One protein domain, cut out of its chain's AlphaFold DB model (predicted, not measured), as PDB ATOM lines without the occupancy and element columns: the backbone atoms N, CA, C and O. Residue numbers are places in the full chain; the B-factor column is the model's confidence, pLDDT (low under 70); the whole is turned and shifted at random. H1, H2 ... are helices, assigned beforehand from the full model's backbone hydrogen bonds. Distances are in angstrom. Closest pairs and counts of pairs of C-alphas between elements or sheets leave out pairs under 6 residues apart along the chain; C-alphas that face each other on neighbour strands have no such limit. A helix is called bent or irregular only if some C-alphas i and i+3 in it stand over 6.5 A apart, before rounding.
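Overview. This is residues 2 to 109 of the 109 residues of the protein "Putative membrane protein" of Alistipes finegoldii CAG:68 (UniProt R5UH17). Two long helices, H3 and the bent H7, run along opposite sides of an elongated body, and the short helices fill the space between them, H1 and H2 toward one end, H4, H5 and H6 toward the other. The 108 printed residues, with seven named helices in the order H1 to H7 and no named strand, are all helix in class. The whole is compact, with a radius of gyration of the C-alphas of 14.0 A and spans of 41 by 22 by 19 A.

Arrangement. H3, residues 27 to 54, has a kink of 58 degrees near residue 47 and is irregular, with C-alphas 46 and 49 7.3 A apart. Its residues 27 to 38 alone touch H2, residues 14 to 25, in a hairpin; the closest C-alphas, of Gly 30 and Ala 22, are 4.2 A apart. Its residues 45 to 53 alone touch H6, residues 73 to 80; the closest C-alphas, of Pro 49 and Ala 79, are 4.6 A apart. H7, residues 84 to 108, was assigned as one helix by its hydrogen bonds but is bent: C-alphas 97 and 100 are 6.9 A apart, and its arms H7a, residues 84 to 97, and H7b, residues 100 to 108, stand at a steep tilt of 44 degrees. H3 is apart from both arms. H7b touches H1, residues 2 to 8, with the closest C-alphas, of Val 103 and Ala 6, 4.8 A apart. H7a touches H4, residues 57 to 63, the closest C-alphas being Ser 88 and Val 61, 5.8 A. H7a also touches H5, residues 65 to 69, at Gly 92 and Ala 66, whose C-alphas are the closest, 4.0 A; H5 is only just irregular, C-alphas 66 and 69 being 6.9 A apart. Every O i to N i+4 pair is within hydrogen-bond range in H1, H4, H6 and H7a, against 7 of 8 in H2, 22 of 24 in H3, 4 of 5 in H7b and 0 of 1 in H5, which has 1 of 2 O i to N i+3 pairs within range.

Along the chain. H3 measures 38.2 A from C-alpha 27 at (303.652, 180.805, 379.025) to C-alpha 54 at (269.738, 195.323, 388.998). H7a measures 19.9 A, H2 15.3 A and H7b 12.3 A.

Size, cuts and confidence. The C-alphas of Gly 26 and Pro 83, the two farthest apart, are 41.7 A apart. The printed part has no cut, the six links are tight, and no printed residue is under 70 in pLDDT.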
ATOM      1  N   THR A   2     291.492 172.070 386.501       94.56
ATOM      2  CA  THR A   2     292.492 172.753 387.344       94.56
ATOM      3  C   THR A   2     293.024 174.035 386.699       94.56
ATOM      4  O   THR A   2     293.032 175.069 387.356       94.56
ATOM      5  N   ASP A   3     293.306 174.026 385.394       96.44
ATOM      6  CA  ASP A   3     293.754 175.222 384.658       96.44
ATOM      7  C   ASP A   3     292.757 176.386 384.732       96.44
ATOM      8  O   ASP A   3     293.121 177.521 385.032       96.44
ATOM      9  N   THR A   4     291.467 176.108 384.524       96.25
ATOM     10  CA  THR A   4     290.410 177.125 384.618       96.25
ATOM     11  C   THR A   4     290.248 177.662 386.040       96.25
ATOM     12  O   THR A   4     289.953 178.843 386.215       96.25
ATOM     13  N   LEU A   5     290.460 176.818 387.057       97.25
ATOM     14  CA  LEU A   5     290.426 177.233 388.461       97.25
ATOM     15  C   LEU A   5     291.640 178.098 388.813       97.25
ATOM     16  O   LEU A   5     291.464 179.138 389.443       97.25
ATOM     17  N   ALA A   6     292.833 177.736 388.335       97.50
ATOM     18  CA  ALA A   6     294.045 178.533 388.502       97.50
ATOM     19  C   ALA A   6     293.876 179.925 387.876       97.50
ATOM     20  O   ALA A   6     294.018 180.932 388.569       97.50
ATOM     21  N   VAL A   7     293.446 179.994 386.612       97.75
ATOM     22  CA  VAL A   7     293.151 181.263 385.918       97.75
ATOM     23  C   VAL A   7     292.095 182.087 386.665       97.75
ATOM     24  O   VAL A   7     292.255 183.299 386.846       97.75
ATOM     25  N   GLY A   8     291.017 181.440 387.119       96.31
ATOM     26  CA  GLY A   8     289.918 182.084 387.838       96.31
ATOM     27  C   GLY A   8     290.327 182.656 389.197       96.31
ATOM     28  O   GLY A   8     289.891 183.753 389.546       96.31
ATOM     29  N   SER A   9     291.200 181.949 389.918       97.25
ATOM     30  CA  SER A   9     291.727 182.347 391.230       97.25
ATOM     31  C   SER A   9     292.692 183.536 391.203       97.25
ATOM     32  O   SER A   9     293.109 183.999 392.258       97.25
ATOM     33  N   GLY A  10     293.014 184.071 390.019       97.00
ATOM     34  CA  GLY A  10     293.744 185.333 389.894       97.00
ATOM     35  C   GLY A  10     292.935 186.556 390.336       97.00
ATOM     36  O   GLY A  10     293.526 187.570 390.681       97.00
ATOM     37  N   PHE A  11     291.597 186.479 390.334       97.12
ATOM     38  CA  PHE A  11     290.667 187.524 390.801       97.12
ATOM     39  C   PHE A  11     290.934 188.958 390.303       97.12
ATOM     40  O   PHE A  11     290.477 189.908 390.926       97.12
ATOM     41  N   GLY A  12     291.617 189.147 389.177       94.25
ATOM     42  CA  GLY A  12     292.015 190.472 388.689       94.25
ATOM     43  C   GLY A  12     293.447 190.889 389.047       94.25
ATOM     44  O   GLY A  12     293.956 191.798 388.408       94.25
ATOM     45  N   TYR A  13     294.158 190.187 389.937       96.12
ATOM     46  CA  TYR A  13     295.596 190.390 390.173       96.12
ATOM     47  C   TYR A  13     296.426 189.732 389.061       96.12
ATOM     48  O   TYR A  13     297.181 188.773 389.259       96.12
ATOM     49  N   TYR A  14     296.234 190.215 387.837       93.88
ATOM     50  CA  TYR A  14     296.767 189.602 386.627       93.88
ATOM     51  C   TYR A  14     298.293 189.667 386.537       93.88
ATOM     52  O   TYR A  14     298.885 188.763 385.958       93.88
ATOM     53  N   SER A  15     298.944 190.679 387.115       93.31
ATOM     54  CA  SER A  15     300.405 190.824 387.069       93.31
ATOM     55  C   SER A  15     301.130 189.740 387.869       93.31
ATOM     56  O   SER A  15     302.136 189.229 387.397       93.31
ATOM     57  N   LEU A  16     300.604 189.340 389.031       95.50
ATOM     58  CA  LEU A  16     301.191 188.275 389.851       95.50
ATOM     59  C   LEU A  16     300.687 186.887 389.440       95.50
ATOM     60  O   LEU A  16     301.483 185.971 389.238       95.50
ATOM     61  N   SER A  17     299.371 186.727 389.275       96.62
ATOM     62  CA  SER A  17     298.784 185.415 388.970       96.62
ATOM     63  C   SER A  17     299.242 184.848 387.624       96.62
ATOM     64  O   SER A  17     299.482 183.645 387.532       96.62
ATOM     65  N   SER A  18     299.416 185.683 386.592       96.88
ATOM     66  CA  SER A  18     299.880 185.215 385.276       96.88
ATOM     67  C   SER A  18     301.323 184.722 385.293       96.88
ATOM     68  O   SER A  18     301.612 183.737 384.618       96.88
ATOM     69  N   ILE A  19     302.199 185.345 386.091       97.69
ATOM     70  CA  ILE A  19     303.593 184.912 386.261       97.69
ATOM     71  C   ILE A  19     303.622 183.540 386.929       97.69
ATOM     72  O   ILE A  19     304.228 182.618 386.397       97.69
ATOM     73  N   PHE A  20     302.883 183.361 388.027       96.94
ATOM     74  CA  PHE A  20     302.799 182.055 388.684       96.94
ATOM     75  C   PHE A  20     302.255 180.981 387.741       96.94
ATOM     76  O   PHE A  20     302.835 179.907 387.621       96.94
ATOM     77  N   ILE A  21     301.174 181.259 387.016       98.00
ATOM     78  CA  ILE A  21     300.616 180.281 386.075       98.00
ATOM     79  C   ILE A  21     301.609 179.976 384.946       98.00
ATOM     80  O   ILE A  21     301.739 178.815 384.561       98.00
ATOM     81  N   ALA A  22     302.342 180.975 384.447       97.81
ATOM     82  CA  ALA A  22     303.378 180.768 383.441       97.81
ATOM     83  C   ALA A  22     304.506 179.860 383.949       97.81
ATOM     84  O   ALA A  22     304.905 178.941 383.233       97.81
ATOM     85  N   ASP A  23     304.965 180.069 385.183       97.19
ATOM     86  CA  ASP A  23     306.042 179.285 385.795       97.19
ATOM     87  C   ASP A  23     305.634 177.823 386.040       97.19
ATOM     88  O   ASP A  23     306.431 176.911 385.827       97.19
ATOM     89  N   PHE A  24     304.386 177.573 386.456       95.94
ATOM     90  CA  PHE A  24     303.910 176.219 386.772       95.94
ATOM     91  C   PHE A  24     303.331 175.452 385.574       95.94
ATOM     92  O   PHE A  24     303.408 174.223 385.536       95.94
ATOM     93  N   ARG A  25     302.690 176.141 384.623       95.50
ATOM     94  CA  ARG A  25     301.881 175.526 383.550       95.50
ATOM     95  C   ARG A  25     302.247 176.010 382.144       95.50
ATOM     96  O   ARG A  25     301.647 175.553 381.173       95.50
ATOM     97  N   GLY A  26     303.234 176.894 382.015       97.12
ATOM     98  CA  GLY A  26     303.746 177.387 380.738       97.12
ATOM     99  C   GLY A  26     303.168 178.737 380.301       97.12
ATOM    100  O   GLY A  26     302.070 179.151 380.685       97.12
ATOM    101  N   ALA A  27     303.926 179.429 379.448       97.12
ATOM    102  CA  ALA A  27     303.652 180.805 379.025       97.12
ATOM    103  C   ALA A  27     302.308 180.989 378.296       97.12
ATOM    104  O   ALA A  27     301.691 182.052 378.394       97.12
ATOM    105  N   GLU A  28     301.827 179.963 377.589       97.69
ATOM    106  CA  GLU A  28     300.532 179.998 376.902       97.69
ATOM    107  C   GLU A  28     299.386 180.194 377.904       97.69
ATOM    108  O   GLU A  28     298.598 181.133 377.771       97.69
ATOM    109  N   LEU A  29     299.337 179.377 378.966       97.75
ATOM    110  CA  LEU A  29     298.300 179.486 379.993       97.75
ATOM    111  C   LEU A  29     298.470 180.752 380.844       97.75
ATOM    112  O   LEU A  29     297.475 181.375 381.214       97.75
ATOM    113  N   GLY A  30     299.709 181.186 381.095       98.00
ATOM    114  CA  GLY A  30     299.985 182.476 381.738       98.00
ATOM    115  C   GLY A  30     299.419 183.660 380.945       98.00
ATOM    116  O   GLY A  30     298.792 184.555 381.514       98.00
ATOM    117  N   THR A  31     299.538 183.630 379.615       98.00
ATOM    118  CA  THR A  31     298.955 184.653 378.729       98.00
ATOM    119  C   THR A  31     297.427 184.634 378.787       98.00
ATOM    120  O   THR A  31     296.798 185.688 378.880       98.00
ATOM    121  N   VAL A  32     296.814 183.446 378.793       98.06
ATOM    122  CA  VAL A  32     295.363 183.308 378.998       98.06
ATOM    123  C   VAL A  32     294.955 183.893 380.350       98.06
ATOM    124  O   VAL A  32     293.987 184.644 380.417       98.06
ATOM    125  N   ALA A  33     295.711 183.624 381.418       98.06
ATOM    126  CA  ALA A  33     295.430 184.156 382.747       98.06
ATOM    127  C   ALA A  33     295.479 185.687 382.799       98.06
ATOM    128  O   ALA A  33     294.585 186.306 383.384       98.06
ATOM    129  N   LEU A  34     296.489 186.286 382.162       98.31
ATOM    130  CA  LEU A  34     296.614 187.733 382.010       98.31
ATOM    131  C   LEU A  34     295.376 188.299 381.307       98.31
ATOM    132  O   LEU A  34     294.686 189.152 381.861       98.31
ATOM    133  N   LEU A  35     295.051 187.778 380.121       98.25
ATOM    134  CA  LEU A  35     293.924 188.260 379.322       98.25
ATOM    135  C   LEU A  35     292.588 188.084 380.047       98.25
ATOM    136  O   LEU A  35     291.799 189.021 380.095       98.25
ATOM    137  N   CYS A  36     292.333 186.926 380.658       97.50
ATOM    138  CA  CYS A  36     291.094 186.675 381.392       97.50
ATOM    139  C   CYS A  36     290.893 187.663 382.545       97.50
ATOM    140  O   CYS A  36     289.784 188.157 382.745       97.50
ATOM    141  N   ASN A  37     291.948 187.964 383.303       97.56
ATOM    142  CA  ASN A  37     291.852 188.859 384.452       97.56
ATOM    143  C   ASN A  37     291.829 190.346 384.042       97.56
ATOM    144  O   ASN A  37     291.102 191.114 384.668       97.56
ATOM    145  N   VAL A  38     292.492 190.738 382.947       97.81
ATOM    146  CA  VAL A  38     292.332 192.082 382.352       97.81
ATOM    147  C   VAL A  38     290.914 192.271 381.807       97.81
ATOM    148  O   VAL A  38     290.270 193.283 382.075       97.81
ATOM    149  N   MET A  39     290.380 191.285 381.081       97.81
ATOM    150  CA  MET A  39     289.004 191.343 380.578       97.81
ATOM    151  C   MET A  39     287.990 191.410 381.724       97.81
ATOM    152  O   MET A  39     287.024 192.161 381.629       97.81
ATOM    153  N   ARG A  40     288.216 190.678 382.826       96.25
ATOM    154  CA  ARG A  40     287.392 190.777 384.042       96.25
ATOM    155  C   ARG A  40     287.332 192.212 384.560       96.25
ATOM    156  O   ARG A  40     286.238 192.692 384.833       96.25
ATOM    157  N   GLU A  41     288.473 192.885 384.680       97.19
ATOM    158  CA  GLU A  41     288.526 194.275 385.148       97.19
ATOM    159  C   GLU A  41     287.735 195.207 384.217       97.19
ATOM    160  O   GLU A  41     286.866 195.948 384.679       97.19
ATOM    161  N   ILE A  42     287.947 195.103 382.899       97.69
ATOM    162  CA  ILE A  42     287.222 195.905 381.900       97.69
ATOM    163  C   ILE A  42     285.711 195.669 381.999       97.69
ATOM    164  O   ILE A  42     284.935 196.625 382.047       97.69
ATOM    165  N   PHE A  43     285.273 194.410 382.060       97.44
ATOM    166  CA  PHE A  43     283.853 194.095 382.195       97.44
ATOM    167  C   PHE A  43     283.273 194.619 383.505       97.44
ATOM    168  O   PHE A  43     282.158 195.135 383.489       97.44
ATOM    169  N   THR A  44     284.013 194.565 384.611       96.94
ATOM    170  CA  THR A  44     283.574 195.161 385.876       96.94
ATOM    171  C   THR A  44     283.404 196.668 385.756       96.94
ATOM    172  O   THR A  44     282.356 197.179 386.140       96.94
ATOM    173  N   LEU A  45     284.383 197.389 385.201       97.69
ATOM    174  CA  LEU A  45     284.300 198.847 385.048       97.69
ATOM    175  C   LEU A  45     283.071 199.266 384.228       97.69
ATOM    176  O   LEU A  45     282.407 200.247 384.561       97.69
ATOM    177  N   LEU A  46     282.740 198.503 383.185       97.62
ATOM    178  CA  LEU A  46     281.586 198.774 382.326       97.62
ATOM    179  C   LEU A  46     280.256 198.337 382.961       97.62
ATOM    180  O   LEU A  46     279.247 199.029 382.824       97.62
ATOM    181  N   ALA A  47     280.234 197.193 383.647       97.06
ATOM    182  CA  ALA A  47     279.008 196.576 384.144       97.06
ATOM    183  C   ALA A  47     278.637 196.987 385.576       97.06
ATOM    184  O   ALA A  47     277.463 196.883 385.933       97.06
ATOM    185  N   ALA A  48     279.572 197.473 386.399       96.88
ATOM    186  CA  ALA A  48     279.326 197.790 387.810       96.88
ATOM    187  C   ALA A  48     278.114 198.719 388.051       96.88
ATOM    188  O   ALA A  48     277.312 198.392 388.929       96.88
ATOM    189  N   PRO A  49     277.880 199.801 387.274       95.69
ATOM    190  CA  PRO A  49     276.680 200.635 387.428       95.69
ATOM    191  C   PRO A  49     275.376 199.874 387.174       95.69
ATOM    192  O   PRO A  49     274.376 200.064 387.867       95.69
ATOM    193  N   LEU A  50     275.391 198.986 386.179       97.44
ATOM    194  CA  LEU A  50     274.237 198.191 385.786       97.44
ATOM    195  C   LEU A  50     273.938 197.101 386.818       97.44
ATOM    196  O   LEU A  50     272.798 196.944 387.255       97.44
ATOM    197  N   VAL A  51     274.984 196.404 387.264       97.38
ATOM    198  CA  VAL A  51     274.912 195.361 388.293       97.38
ATOM    199  C   VAL A  51     274.463 195.952 389.627       97.38
ATOM    200  O   VAL A  51     273.594 195.372 390.272       97.38
ATOM    201  N   ALA A  52     274.958 197.132 390.012       96.81
ATOM    202  CA  ALA A  52     274.512 197.811 391.228       96.81
ATOM    203  C   ALA A  52     273.005 198.106 391.200       96.81
ATOM    204  O   ALA A  52     272.320 197.933 392.207       96.81
ATOM    205  N   ARG A  53     272.478 198.506 390.035       95.75
ATOM    206  CA  ARG A  53     271.059 198.831 389.858       95.75
ATOM    207  C   ARG A  53     270.153 197.599 389.836       95.75
ATOM    208  O   ARG A  53     269.037 197.676 390.339       95.75
ATOM    209  N   TRP A  54     270.586 196.506 389.212       97.38
ATOM    210  CA  TRP A  54     269.738 195.323 388.998       97.38
ATOM    211  C   TRP A  54     269.922 194.234 390.051       97.38
ATOM    212  O   TRP A  54     268.946 193.613 390.461       97.38
ATOM    213  N   CYS A  55     271.156 194.014 390.496       97.06
ATOM    214  CA  CYS A  55     271.529 192.941 391.421       97.06
ATOM    215  C   CYS A  55     271.898 193.466 392.816       97.06
ATOM    216  O   CYS A  55     272.031 192.689 393.759       97.06
ATOM    217  N   GLY A  56     272.056 194.781 392.952       96.56
ATOM    218  CA  GLY A  56     272.323 195.460 394.209       96.56
ATOM    219  C   GLY A  56     273.800 195.824 394.431       96.56
ATOM    220  O   GLY A  56     274.696 195.327 393.745       96.56
ATOM    221  N   PRO A  57     274.073 196.685 395.427       95.94
ATOM    222  CA  PRO A  57     275.403 197.230 395.706       95.94
ATOM    223  C   PRO A  57     276.497 196.183 395.949       95.94
ATOM    224  O   PRO A  57     277.592 196.295 395.408       95.94
ATOM    225  N   LEU A  58     276.201 195.142 396.735       97.00
ATOM    226  CA  LEU A  58     277.178 194.098 397.069       97.00
ATOM    227  C   LEU A  58     277.556 193.249 395.853       97.00
ATOM    228  O   LEU A  58     278.712 192.864 395.727       97.00
ATOM    229  N   ALA A  59     276.620 193.020 394.926       97.31
ATOM    230  CA  ALA A  59     276.912 192.310 393.685       97.31
ATOM    231  C   ALA A  59     277.912 193.090 392.817       97.31
ATOM    232  O   ALA A  59     278.805 192.491 392.224       97.31
ATOM    233  N   ALA A  60     277.801 194.425 392.788       96.75
ATOM    234  CA  ALA A  60     278.758 195.279 392.088       96.75
ATOM    235  C   ALA A  60     280.163 195.222 392.713       96.75
ATOM    236  O   ALA A  60     281.147 195.276 391.982       96.75
ATOM    237  N   VAL A  61     280.264 195.052 394.038       97.56
ATOM    238  CA  VAL A  61     281.550 194.777 394.702       97.56
ATOM    239  C   VAL A  61     282.083 193.405 394.278       97.56
ATOM    240  O   VAL A  61     283.210 193.299 393.812       97.56
ATOM    241  N   SER A  62     281.272 192.348 394.364       96.31
ATOM    242  CA  SER A  62     281.729 190.973 394.115       96.31
ATOM    243  C   SER A  62     282.321 190.746 392.720       96.31
ATOM    244  O   SER A  62     283.276 189.983 392.581       96.31
ATOM    245  N   ILE A  63     281.795 191.405 391.681       96.75
ATOM    246  CA  ILE A  63     282.298 191.222 390.307       96.75
ATOM    247  C   ILE A  63     283.712 191.789 390.098       96.75
ATOM    248  O   ILE A  63     284.432 191.306 389.224       96.75
ATOM    249  N   GLY A  64     284.146 192.758 390.914       95.50
ATOM    250  CA  GLY A  64     285.462 193.388 390.771       95.50
ATOM    251  C   GLY A  64     286.637 192.560 391.279       95.50
ATOM    252  O   GLY A  64     287.775 192.834 390.910       95.50
ATOM    253  N   GLY A  65     286.403 191.511 392.067       96.81
ATOM    254  CA  GLY A  65     287.495 190.679 392.575       96.81
ATOM    255  C   GLY A  65     288.500 191.467 393.429       96.81
ATOM    256  O   GLY A  65     288.109 192.315 394.228       96.81
ATOM    257  N   ALA A  66     289.793 191.186 393.267       97.25
ATOM    258  CA  ALA A  66     290.879 191.894 393.942       97.25
ATOM    259  C   ALA A  66     290.897 193.389 393.589       97.25
ATOM    260  O   ALA A  66     291.246 194.207 394.426       97.25
ATOM    261  N   THR A  67     290.409 193.773 392.408       96.94
ATOM    262  CA  THR A  67     290.507 195.158 391.918       96.94
ATOM    263  C   THR A  67     289.550 196.150 392.601       96.94
ATOM    264  O   THR A  67     289.435 197.327 392.242       96.94
ATOM    265  N   THR A  68     288.761 195.680 393.570       97.50
ATOM    266  CA  THR A  68     287.752 196.498 394.258       97.50
ATOM    267  C   THR A  68     288.358 197.500 395.230       97.50
ATOM    268  O   THR A  68     287.657 198.420 395.644       97.50
ATOM    269  N   PHE A  69     289.633 197.348 395.601       96.31
ATOM    270  CA  PHE A  69     290.337 198.313 396.449       96.31
ATOM    271  C   PHE A  69     291.158 199.346 395.657       96.31
ATOM    272  O   PHE A  69     291.637 200.301 396.267       96.31
ATOM    273  N   ASP A  70     291.294 199.196 394.334       94.50
ATOM    274  CA  ASP A  70     292.131 200.045 393.478       94.50
ATOM    275  C   ASP A  70     291.388 200.574 392.227       94.50
ATOM    276  O   ASP A  70     290.741 201.623 392.296       94.50
ATOM    277  N   THR A  71     291.462 199.893 391.081       95.12
ATOM    278  CA  THR A  71     291.036 200.377 389.761       95.12
ATOM    279  C   THR A  71     289.518 200.461 389.653       95.12
ATOM    280  O   THR A  71     288.990 201.418 389.080       95.12
ATOM    281  N   THR A  72     288.786 199.518 390.257       96.88
ATOM    282  CA  THR A  72     287.313 199.487 390.197       96.88
ATOM    283  C   THR A  72     286.640 200.205 391.367       96.88
ATOM    284  O   THR A  72     285.453 200.535 391.282       96.88
ATOM    285  N   LEU A  73     287.392 200.553 392.420       97.50
ATOM    286  CA  LEU A  73     286.896 201.272 393.598       97.50
ATOM    287  C   LEU A  73     286.098 202.552 393.273       97.50
ATOM    288  O   LEU A  73     284.988 202.697 393.804       97.50
ATOM    289  N   PRO A  74     286.583 203.498 392.437       96.62
ATOM    290  CA  PRO A  74     285.846 204.733 392.171       96.62
ATOM    291  C   PRO A  74     284.530 204.476 391.431       96.62
ATOM    292  O   PRO A  74     283.535 205.142 391.720       96.62
ATOM    293  N   VAL A  75     284.500 203.501 390.517       97.38
ATOM    294  CA  VAL A  75     283.297 203.142 389.754       97.38
ATOM    295  C   VAL A  75     282.274 202.468 390.662       97.38
ATOM    296  O   VAL A  75     281.110 202.864 390.673       97.38
ATOM    297  N   ILE A  76     282.708 201.507 391.478       97.12
ATOM    298  CA  ILE A  76     281.842 200.825 392.444       97.12
ATOM    299  C   ILE A  76     281.294 201.827 393.457       97.12
ATOM    300  O   ILE A  76     280.098 201.838 393.714       97.12
ATOM    301  N   THR A  77     282.118 202.733 393.984       96.81
ATOM    302  CA  THR A  77     281.664 203.749 394.949       96.81
ATOM    303  C   THR A  77     280.628 204.699 394.344       96.81
ATOM    304  O   THR A  77     279.676 205.080 395.026       96.81
ATOM    305  N   GLN A  78     280.775 205.062 393.067       96.75
ATOM    306  CA  GLN A  78     279.787 205.874 392.349       96.75
ATOM    307  C   GLN A  78     278.486 205.104 392.076       96.75
ATOM    308  O   GLN A  78     277.405 205.668 392.223       96.75
ATOM    309  N   ALA A  79     278.584 203.826 391.709       95.69
ATOM    310  CA  ALA A  79     277.448 202.973 391.372       95.69
ATOM    311  C   ALA A  79     276.649 202.489 392.596       95.69
ATOM    312  O   ALA A  79     275.420 202.487 392.586       95.69
ATOM    313  N   ALA A  80     277.350 202.054 393.641       94.62
ATOM    314  CA  ALA A  80     276.812 201.397 394.832       94.62
ATOM    315  C   ALA A  80     276.616 202.366 396.012       94.62
ATOM    316  O   ALA A  80     275.786 202.121 396.888       94.62
ATOM    317  N   GLY A  81     277.360 203.476 396.036       94.81
ATOM    318  CA  GLY A  81     277.321 204.499 397.078       94.81
ATOM    319  C   GLY A  81     278.516 204.462 398.038       94.81
ATOM    320  O   GLY A  81     279.185 203.445 398.219       94.81
ATOM    321  N   LYS A  82     278.754 205.594 398.716       94.06
ATOM    322  CA  LYS A  82     279.900 205.813 399.625       94.06
ATOM    323  C   LYS A  82     280.092 204.752 400.724       94.06
ATOM    324  O   LYS A  82     281.244 204.400 400.967       94.06
ATOM    325  N   PRO A  83     279.041 204.213 401.379       94.06
ATOM    326  CA  PRO A  83     279.222 203.191 402.415       94.06
ATOM    327  C   PRO A  83     279.924 201.920 401.914       94.06
ATOM    328  O   PRO A  83     280.594 201.241 402.689       94.06
ATOM    329  N   TYR A  84     279.820 201.618 400.616       96.00
ATOM    330  CA  TYR A  84     280.412 200.422 400.016       96.00
ATOM    331  C   TYR A  84     281.893 200.581 399.662       96.00
ATOM    332  O   TYR A  84     282.531 199.586 399.329       96.00
ATOM    333  N   ALA A  85     282.473 201.778 399.794       96.81
ATOM    334  CA  ALA A  85     283.905 201.981 399.580       96.81
ATOM    335  C   ALA A  85     284.741 201.145 400.563       96.81
ATOM    336  O   ALA A  85     285.635 200.412 400.153       96.81
ATOM    337  N   VAL A  86     284.395 201.179 401.856       96.94
ATOM    338  CA  VAL A  86     285.099 200.404 402.893       96.94
ATOM    339  C   VAL A  86     284.956 198.903 402.638       96.94
ATOM    340  O   VAL A  86     285.941 198.173 402.692       96.94
ATOM    341  N   VAL A  87     283.750 198.447 402.285       97.38
ATOM    342  CA  VAL A  87     283.492 197.039 401.938       97.38
ATOM    343  C   VAL A  87     284.342 196.600 400.743       97.38
ATOM    344  O   VAL A  87     284.927 195.522 400.777       97.38
ATOM    345  N   SER A  88     284.456 197.448 399.718       97.75
ATOM    346  CA  SER A  88     285.239 197.177 398.507       97.75
ATOM    347  C   SER A  88     286.735 197.060 398.799       97.75
ATOM    348  O   SER A  88     287.396 196.177 398.253       97.75
ATOM    349  N   ILE A  89     287.250 197.886 399.714       98.19
ATOM    350  CA  ILE A  89     288.641 197.806 400.168       98.19
ATOM    351  C   ILE A  89     288.901 196.463 400.860       98.19
ATOM    352  O   ILE A  89     289.790 195.723 400.449       98.19
ATOM    353  N   PHE A  90     288.094 196.099 401.863       98.06
ATOM    354  CA  PHE A  90     288.275 194.831 402.581       98.06
ATOM    355  C   PHE A  90     288.116 193.610 401.676       98.06
ATOM    356  O   PHE A  90     288.909 192.672 401.766       98.06
ATOM    357  N   HIS A  91     287.112 193.623 400.798       98.19
ATOM    358  CA  HIS A  91     286.887 192.566 399.817       98.19
ATOM    359  C   HIS A  91     288.117 192.367 398.931       98.19
ATOM    360  O   HIS A  91     288.637 191.257 398.820       98.19
ATOM    361  N   GLY A  92     288.613 193.463 398.363       97.75
ATOM    362  CA  GLY A  92     289.715 193.425 397.426       97.75
ATOM    363  C   GLY A  92     291.016 192.981 398.094       97.75
ATOM    364  O   GLY A  92     291.646 192.053 397.601       97.75
ATOM    365  N   CYS A  93     291.361 193.527 399.266       97.81
ATOM    366  CA  CYS A  93     292.544 193.096 400.020       97.81
ATOM    367  C   CYS A  93     292.486 191.614 400.418       97.81
ATOM    368  O   CYS A  93     293.502 190.923 400.391       97.81
ATOM    369  N   THR A  94     291.302 191.112 400.786       98.06
ATOM    370  CA  THR A  94     291.129 189.697 401.150       98.06
ATOM    371  C   THR A  94     291.380 188.792 399.946       98.06
ATOM    372  O   THR A  94     292.072 187.781 400.067       98.06
ATOM    373  N   LEU A  95     290.842 189.156 398.778       97.81
ATOM    374  CA  LEU A  95     291.062 188.392 397.556       97.81
ATOM    375  C   LEU A  95     292.510 188.486 397.093       97.81
ATOM    376  O   LEU A  95     293.093 187.445 396.808       97.81
ATOM    377  N   ASP A  96     293.101 189.678 397.100       97.06
ATOM    378  CA  ASP A  96     294.499 189.917 396.737       97.06
ATOM    379  C   ASP A  96     295.455 189.027 397.541       97.06
ATOM    380  O   ASP A  96     296.268 188.298 396.973       97.06
ATOM    381  N   PHE A  97     295.259 188.968 398.863       97.12
ATOM    382  CA  PHE A  97     296.023 188.084 399.743       97.12
ATOM    383  C   PHE A  97     295.813 186.596 399.429       97.12
ATOM    384  O   PHE A  97     296.730 185.797 399.596       97.12
ATOM    385  N   SER A  98     294.623 186.203 398.965       97.88
ATOM    386  CA  SER A  98     294.307 184.804 398.649       97.88
ATOM    387  C   SER A  98     294.915 184.308 397.329       97.88
ATOM    388  O   SER A  98     295.185 183.110 397.206       97.88
ATOM    389  N   VAL A  99     295.163 185.204 396.361       97.81
ATOM    390  CA  VAL A  99     295.680 184.879 395.018       97.81
ATOM    391  C   VAL A  99     296.930 183.990 395.058       97.81
ATOM    392  O   VAL A  99     296.889 182.918 394.449       97.81
ATOM    393  N   PRO A 100     298.027 184.348 395.759       96.50
ATOM    394  CA  PRO A 100     299.242 183.537 395.738       96.50
ATOM    395  C   PRO A 100     299.018 182.113 396.258       96.50
ATOM    396  O   PRO A 100     299.651 181.186 395.762       96.50
ATOM    397  N   PHE A 101     298.100 181.909 397.206       97.50
ATOM    398  CA  PHE A 101     297.808 180.587 397.764       97.50
ATOM    399  C   PHE A 101     296.896 179.761 396.855       97.50
ATOM    400  O   PHE A 101     297.161 178.587 396.616       97.50
ATOM    401  N   LEU A 102     295.825 180.361 396.331       97.75
ATOM    402  CA  LEU A 102     294.848 179.644 395.511       97.75
ATOM    403  C   LEU A 102     295.400 179.318 394.122       97.75
ATOM    404  O   LEU A 102     295.246 178.187 393.662       97.75
ATOM    405  N   VAL A 103     296.092 180.266 393.483       97.81
ATOM    406  CA  VAL A 103     296.698 180.049 392.162       97.81
ATOM    407  C   VAL A 103     297.726 178.926 392.231       97.81
ATOM    408  O   VAL A 103     297.661 177.997 391.427       97.81
ATOM    409  N   THR A 104     298.643 178.974 393.203       96.88
ATOM    410  CA  THR A 104     299.670 177.932 393.358       96.88
ATOM    411  C   THR A 104     299.041 176.581 393.676       96.88
ATOM    412  O   THR A 104     299.372 175.599 393.017       96.88
ATOM    413  N   PHE A 105     298.056 176.528 394.577       97.62
ATOM    414  CA  PHE A 105     297.326 175.300 394.888       97.62
ATOM    415  C   PHE A 105     296.712 174.651 393.636       97.62
ATOM    416  O   PHE A 105     297.004 173.491 393.342       97.62
ATOM    417  N   PHE A 106     295.936 175.395 392.838       97.81
ATOM    418  CA  PHE A 106     295.321 174.857 391.616       97.81
ATOM    419  C   PHE A 106     296.334 174.552 390.501       97.81
ATOM    420  O   PHE A 106     296.087 173.677 389.668       97.81
ATOM    421  N   CYS A 107     297.484 175.229 390.480       96.06
ATOM    422  CA  CYS A 107     298.586 174.884 389.583       96.06
ATOM    423  C   CYS A 107     299.305 173.588 389.985       96.06
ATOM    424  O   CYS A 107     299.901 172.945 389.129       96.06
ATOM    425  N   THR A 108     299.257 173.195 391.258       94.44
ATOM    426  CA  THR A 108     299.902 171.961 391.742       94.44
ATOM    427  C   THR A 108     299.002 170.723 391.726       94.44
ATOM    428  O   THR A 108     299.524 169.614 391.809       94.44
ATOM    429  N   LEU A 109     297.681 170.900 391.612       93.06
ATOM    430  CA  LEU A 109     296.697 169.814 391.470       93.06
ATOM    431  C   LEU A 109     296.697 169.192 390.071       93.06
ATOM    432  O   LEU A 109     296.575 167.956 389.979       93.06
TER     433      LEU A 109